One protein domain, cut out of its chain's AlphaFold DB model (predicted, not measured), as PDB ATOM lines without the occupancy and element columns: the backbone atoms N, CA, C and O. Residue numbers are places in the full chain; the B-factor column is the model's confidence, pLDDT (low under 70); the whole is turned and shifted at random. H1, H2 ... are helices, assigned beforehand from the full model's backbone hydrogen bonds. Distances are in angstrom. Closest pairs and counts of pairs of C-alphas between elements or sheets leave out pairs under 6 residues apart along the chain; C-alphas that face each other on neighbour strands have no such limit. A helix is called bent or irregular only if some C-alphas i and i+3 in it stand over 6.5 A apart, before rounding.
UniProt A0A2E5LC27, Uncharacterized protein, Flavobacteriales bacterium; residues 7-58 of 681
ATOM      1  N   LEU A   7     287.690 430.289 391.770       91.75
ATOM      2  CA  LEU A   7     288.310 429.015 392.173       91.75
ATOM      3  C   LEU A   7     287.478 428.266 393.221       91.75
ATOM      4  O   LEU A   7     287.424 427.035 393.184       91.75
ATOM      5  N   GLU A   8     286.819 428.986 394.127       91.56
ATOM      6  CA  GLU A   8     285.881 428.410 395.097       91.56
ATOM      7  C   GLU A   8     284.666 427.810 394.385       91.56
ATOM      8  O   GLU A   8     284.384 426.622 394.568       91.56
ATOM      9  N   VAL A   9     284.025 428.579 393.496       91.88
ATOM     10  CA  VAL A   9     282.856 428.141 392.709       91.88
ATOM     11  C   VAL A   9     283.199 426.923 391.844       91.88
ATOM     12  O   VAL A   9     282.544 425.884 391.938       91.88
ATOM     13  N   ALA A  10     284.275 426.992 391.055       94.19
ATOM     14  CA  ALA A  10     284.703 425.905 390.174       94.19
ATOM     15  C   ALA A  10     285.130 424.640 390.944       94.19
ATOM     16  O   ALA A  10     284.965 423.524 390.447       94.19
ATOM     17  N   SER A  11     285.626 424.764 392.182       94.81
ATOM     18  CA  SER A  11     285.919 423.591 393.023       94.81
ATOM     19  C   SER A  11     284.661 422.808 393.429       94.81
ATOM     20  O   SER A  11     284.746 421.612 393.720       94.81
ATOM     21  N   LEU A  12     283.497 423.465 393.400       95.38
ATOM     22  CA  LEU A  12     282.201 422.931 393.809       95.38
ATOM     23  C   LEU A  12     281.198 422.784 392.655       95.38
ATOM     24  O   LEU A  12     280.110 422.273 392.896       95.38
ATOM     25  N   GLY A  13     281.541 423.133 391.410       95.50
ATOM     26  CA  GLY A  13     280.584 423.192 390.294       95.50
ATOM     27  C   GLY A  13     279.765 421.913 390.056       95.50
ATOM     28  O   GLY A  13     278.566 421.994 389.827       95.50
ATOM     29  N   ASN A  14     280.352 420.720 390.223       95.81
ATOM     30  CA  ASN A  14     279.593 419.456 390.145       95.81
ATOM     31  C   ASN A  14     278.535 419.308 391.258       95.81
ATOM     32  O   ASN A  14     277.514 418.664 391.046       95.81
ATOM     33  N   MET A  15     278.792 419.863 392.447       96.25
ATOM     34  CA  MET A  15     277.811 419.919 393.532       96.25
ATOM     35  C   MET A  15     276.750 420.970 393.212       96.25
ATOM     36  O   MET A  15     275.576 420.628 393.254       96.25
ATOM     37  N   ILE A  16     277.165 422.179 392.805       95.19
ATOM     38  CA  ILE A  16     276.279 423.292 392.417       95.19
ATOM     39  C   ILE A  16     275.277 422.831 391.349       95.19
ATOM     40  O   ILE A  16     274.080 422.856 391.597       95.19
ATOM     41  N   SER A  17     275.758 422.303 390.217       96.12
ATOM     42  CA  SER A  17     274.899 421.794 389.138       96.12
ATOM     43  C   SER A  17     273.988 420.646 389.577       96.12
ATOM     44  O   SER A  17     272.895 420.518 389.035       96.12
ATOM     45  N   TYR A  18     274.387 419.820 390.554       96.38
ATOM     46  CA  TYR A  18     273.493 418.802 391.099       96.38
ATOM     47  C   TYR A  18     272.377 419.433 391.938       96.38
ATOM     48  O   TYR A  18     271.212 419.152 391.674       96.38
ATOM     49  N   VAL A  19     272.709 420.295 392.907       94.44
ATOM     50  CA  VAL A  19     271.716 420.870 393.832       94.44
ATOM     51  C   VAL A  19     270.737 421.827 393.150       94.44
ATOM     52  O   VAL A  19     269.567 421.819 393.520       94.44
ATOM     53  N   THR A  20     271.166 422.563 392.119       94.44
ATOM     54  CA  THR A  20     270.264 423.401 391.309       94.44
ATOM     55  C   THR A  20     269.387 422.576 390.365       94.44
ATOM     56  O   THR A  20     268.239 422.932 390.131       94.44
ATOM     57  N   SER A  21     269.871 421.429 389.864       93.44
ATOM     58  CA  SER A  21     269.078 420.545 388.987       93.44
ATOM     59  C   SER A  21     267.953 419.772 389.684       93.44
ATOM     60  O   SER A  21     267.148 419.135 389.004       93.44
ATOM     61  N   ILE A  22     267.926 419.778 391.020       91.56
ATOM     62  CA  ILE A  22     266.907 419.104 391.839       91.56
ATOM     63  C   ILE A  22     266.132 420.074 392.738       91.56
ATOM     64  O   ILE A  22     265.491 419.619 393.681       91.56
ATOM     65  N   ASP A  23     266.252 421.385 392.493       87.19
ATOM     66  CA  ASP A  23     265.584 422.446 393.262       87.19
ATOM     67  C   ASP A  23     265.889 422.436 394.777       87.19
ATOM     68  O   ASP A  23     265.155 422.984 395.589       87.19
ATOM     69  N   TYR A  24     267.029 421.853 395.173       88.06
ATOM     70  CA  TYR A  24     267.513 421.898 396.560       88.06
ATOM     71  C   TYR A  24     268.207 423.227 396.891       88.06
ATOM     72  O   TYR A  24     268.308 423.612 398.055       88.06
ATOM     73  N   MET A  25     268.744 423.906 395.874       88.38
ATOM     74  CA  MET A  25     269.396 425.206 396.006       88.38
ATOM     75  C   MET A  25     269.128 426.082 394.774       88.38
ATOM     76  O   MET A  25     269.215 425.572 393.656       88.38
ATOM     77  N   PRO A  26     268.958 427.399 394.965       87.62
ATOM     78  CA  PRO A  26     268.682 428.041 396.252       87.62
ATOM     79  C   PRO A  26     267.287 427.628 396.782       87.62
ATOM     80  O   PRO A  26     266.408 427.287 395.996       87.62
ATOM     81  N   PRO A  27     267.085 427.600 398.107       86.44
ATOM     82  CA  PRO A  27     265.870 427.065 398.706       86.44
ATOM     83  C   PRO A  27     264.737 428.091 398.614       86.44
ATOM     84  O   PRO A  27     264.797 429.162 399.222       86.44
ATOM     85  N   TRP A  28     263.697 427.745 397.860       88.94
ATOM     86  CA  TRP A  28     262.457 428.504 397.772       88.94
ATOM     87  C   TRP A  28     261.291 427.537 397.566       88.94
ATOM     88  O   TRP A  28     261.210 426.865 396.543       88.94
ATOM     89  N   HIS A  29     260.419 427.427 398.570       90.00
ATOM     90  CA  HIS A  29     259.387 426.385 398.612       90.00
ATOM     91  C   HIS A  29     257.995 426.881 398.197       90.00
ATOM     92  O   HIS A  29     257.100 426.058 398.005       90.00
ATOM     93  N   ALA A  30     257.793 428.198 398.067       92.88
ATOM     94  CA  ALA A  30     256.549 428.758 397.548       92.88
ATOM     95  C   ALA A  30     256.501 428.657 396.013       92.88
ATOM     96  O   ALA A  30     257.513 428.836 395.336       92.88
ATOM     97  N   ASP A  31     255.326 428.357 395.462       93.00
ATOM     98  CA  ASP A  31     255.115 428.248 394.017       93.00
ATOM     99  C   ASP A  31     255.018 429.639 393.380       93.00
ATOM    100  O   ASP A  31     253.982 430.303 393.456       93.00
ATOM    101  N   THR A  32     256.099 430.048 392.717       89.12
ATOM    102  CA  THR A  32     256.239 431.342 392.029       89.12
ATOM    103  C   THR A  32     255.292 431.501 390.830       89.12
ATOM    104  O   THR A  32     255.107 432.598 390.318       89.12
ATOM    105  N   ASN A  33     254.630 430.422 390.384       90.38
ATOM    106  CA  ASN A  33     253.573 430.485 389.365       90.38
ATOM    107  C   ASN A  33     252.179 430.732 389.971       90.38
ATOM    108  O   ASN A  33     251.201 430.833 389.226       90.38
ATOM    109  N   TYR A  34     252.065 430.755 391.304       95.00
ATOM    110  CA  TYR A  34     250.804 430.922 392.026       95.00
ATOM    111  C   TYR A  34     250.648 432.325 392.622       95.00
ATOM    112  O   TYR A  34     249.589 432.932 392.465       95.00
ATOM    113  N   SER A  35     251.703 432.825 393.271       93.56
ATOM    114  CA  SER A  35     251.802 434.166 393.859       93.56
ATOM    115  C   SER A  35     253.266 434.608 393.863       93.56
ATOM    116  O   SER A  35     254.130 433.762 394.088       93.56
ATOM    117  N   THR A  36     253.520 435.909 393.688       89.88
ATOM    118  CA  THR A  36     254.876 436.486 393.663       89.88
ATOM    119  C   THR A  36     255.228 437.177 394.982       89.88
ATOM    120  O   THR A  36     254.394 437.893 395.552       89.88
ATOM    121  N   PHE A  37     256.457 436.992 395.469       90.56
ATOM    122  CA  PHE A  37     256.940 437.541 396.740       90.56
ATOM    123  C   PHE A  37     258.334 438.176 396.652       90.56
ATOM    124  O   PHE A  37     259.195 437.757 395.882       90.56
ATOM    125  N   LEU A  38     258.589 439.130 397.551       85.56
ATOM    126  CA  LEU A  38     259.902 439.742 397.744       85.56
ATOM    127  C   LEU A  38     260.968 438.696 398.094       85.56
ATOM    128  O   LEU A  38     260.768 437.836 398.958       85.56
ATOM    129  N   GLY A  39     262.143 438.816 397.472       81.12
ATOM    130  CA  GLY A  39     263.276 437.927 397.737       81.12
ATOM    131  C   GLY A  39     263.074 436.495 397.233       81.12
ATOM    132  O   GLY A  39     263.663 435.558 397.794       81.12
ATOM    133  N   GLU A  40     262.245 436.328 396.196       86.75
ATOM    134  CA  GLU A  40     262.139 435.093 395.430       86.75
ATOM    135  C   GLU A  40     263.508 434.629 394.940       86.75
ATOM    136  O   GLU A  40     264.323 435.396 394.432       86.75
ATOM    137  N   ARG A  41     263.785 433.342 395.156       82.19
ATOM    138  CA  ARG A  41     265.110 432.759 394.919       82.19
ATOM    139  C   ARG A  41     265.127 431.718 393.801       82.19
ATOM    140  O   ARG A  41     266.200 431.238 393.474       82.19
ATOM    141  N   GLY A  42     263.982 431.345 393.228       83.12
ATOM    142  CA  GLY A  42     263.897 430.272 392.230       83.12
ATOM    143  C   GLY A  42     264.795 430.491 391.002       83.12
ATOM    144  O   GLY A  42     264.977 431.616 390.554       83.12
ATOM    145  N   LEU A  43     265.333 429.401 390.442       87.38
ATOM    146  CA  LEU A  43     266.070 429.419 389.172       87.38
ATOM    147  C   LEU A  43     265.175 428.924 388.034       87.38
ATOM    148  O   LEU A  43     264.559 427.858 388.138       87.38
ATOM    149  N   THR A  44     265.173 429.644 386.918       88.88
ATOM    150  CA  THR A  44     264.512 429.220 385.678       88.88
ATOM    151  C   THR A  44     265.185 427.985 385.070       88.88
ATOM    152  O   THR A  44     266.355 427.675 385.323       88.88
ATOM    153  N   ASP A  45     264.463 427.274 384.197       90.19
ATOM    154  CA  ASP A  45     265.040 426.169 383.422       90.19
ATOM    155  C   ASP A  45     266.217 426.630 382.543       90.19
ATOM    156  O   ASP A  45     267.145 425.855 382.305       90.19
ATOM    157  N   GLU A  46     266.220 427.878 382.066       93.62
ATOM    158  CA  GLU A  46     267.319 428.432 381.270       93.62
ATOM    159  C   GLU A  46     268.586 428.627 382.116       93.62
ATOM    160  O   GLU A  46     269.649 428.133 381.740       93.62
ATOM    161  N   GLU A  47     268.473 429.211 383.310       93.00
ATOM    162  CA  GLU A  47     269.599 429.377 384.241       93.00
ATOM    163  C   GLU A  47     270.141 428.033 384.749       93.00
ATOM    164  O   GLU A  47     271.357 427.817 384.791       93.00
ATOM    165  N   LYS A  48     269.257 427.076 385.069       94.75
ATOM    166  CA  LYS A  48     269.651 425.698 385.418       94.75
ATOM    167  C   LYS A  48     270.451 425.045 384.287       94.75
ATOM    168  O   LYS A  48     271.474 424.401 384.543       94.75
ATOM    169  N   ASN A  49     270.013 425.224 383.039       95.81
ATOM    170  CA  ASN A  49     270.724 424.723 381.864       95.81
ATOM    171  C   ASN A  49     272.062 425.445 381.652       95.81
ATOM    172  O   ASN A  49     273.054 424.766 381.393       95.81
ATOM    173  N   LEU A  50     272.132 426.765 381.839       95.44
ATOM    174  CA  LEU A  50     273.363 427.558 381.743       95.44
ATOM    175  C   LEU A  50     274.428 427.083 382.747       95.44
ATOM    176  O   LEU A  50     275.576 426.831 382.369       95.44
ATOM    177  N   ILE A  51     274.042 426.875 384.012       95.56
ATOM    178  CA  ILE A  51     274.920 426.322 385.059       95.56
ATOM    179  C   ILE A  51     275.394 424.912 384.675       95.56
ATOM    180  O   ILE A  51     276.585 424.602 384.769       95.56
ATOM    181  N   SER A  52     274.478 424.049 384.225       96.44
ATOM    182  CA  SER A  52     274.788 422.674 383.815       96.44
ATOM    183  C   SER A  52     275.742 422.630 382.612       96.44
ATOM    184  O   SER A  52     276.729 421.885 382.619       96.44
ATOM    185  N   GLU A  53     275.516 423.477 381.604       97.25
ATOM    186  CA  GLU A  53     276.375 423.592 380.429       97.25
ATOM    187  C   GLU A  53     277.773 424.095 380.813       97.25
ATOM    188  O   GLU A  53     278.765 423.466 380.425       97.25
ATOM    189  N   TRP A  54     277.874 425.150 381.628       96.69
ATOM    190  CA  TRP A  54     279.149 425.661 382.141       96.69
ATOM    191  C   TRP A  54     279.958 424.571 382.862       96.69
ATOM    192  O   TRP A  54     281.144 424.380 382.566       96.69
ATOM    193  N   VAL A  55     279.317 423.781 383.731       97.44
ATOM    194  CA  VAL A  55     279.963 422.640 384.403       97.44
ATOM    195  C   VAL A  55     280.390 421.564 383.401       97.44
ATOM    196  O   VAL A  55     281.527 421.083 383.464       97.44
ATOM    197  N   SER A  56     279.530 421.220 382.438       96.94
ATOM    198  CA  SER A  56     279.815 420.204 381.415       96.94
ATOM    199  C   SER A  56     280.994 420.573 380.502       96.94
ATOM    200  O   SER A  56     281.783 419.702 380.125       96.94
ATOM    201  N   ASN A  57     281.173 421.869 380.228       97.31
ATOM    202  CA  ASN A  57     282.267 422.433 379.439       97.31
ATOM    203  C   ASN A  57     283.584 422.568 380.231       97.31
ATOM    204  O   ASN A  57     284.579 423.080 379.713       97.31
ATOM    205  N   GLY A  58     283.627 422.068 381.471       96.56
ATOM    206  CA  GLY A  58     284.820 422.073 382.317       96.56
ATOM    207  C   GLY A  58     284.995 423.343 383.145       96.56
ATOM    208  O   GLY A  58     286.112 423.599 383.590       96.56
TER     209      GLY A  58
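This is residues 7 to 58 of the 681 residues of an uncharacterized protein of Flavobacteriales bacterium (UniProt A0A2E5LC27). Two helices, H1 and H2, pack on each other and cross at a steep angle, and the long loop that joins them, residues 22 to 44, reaches away from one end of the pair, with residues 33 to 38 sticking out. The printed part has 52 residues with two named helices, H1 then H2, and no named strand; its class is all helix. It is only just loose, close to compact, with a radius of gyration of the C-alphas of 12.3 A, and elongated, spanning 37 by 19 by 16 A.

H1, residues 7 to 21, touches H2, residues 45 to 56; their closest C-alphas, of Ser 17 and Ser 52, are 5.4 A apart. They run opposite ways at a steep tilt of 47 degrees. Every O i to N i+4 pair of H2 is within hydrogen-bond range, and 9 of 11 in H1.

H1 begins at C-alpha 7 (288.310, 429.015, 392.173) and is 21.3 A long. It is irregular: C-alphas 11 and 14 are 8.1 A apart. H2, 16.1 A long, ends at C-alpha 56 (279.815, 420.204, 381.415).

The two farthest C-alphas, of Leu 7 and Tyr 34, are 37.6 A apart. The link from H1 to H2 is long, 23 residues. The printed part has no cut, and no printed residue is under 70 in pLDDT.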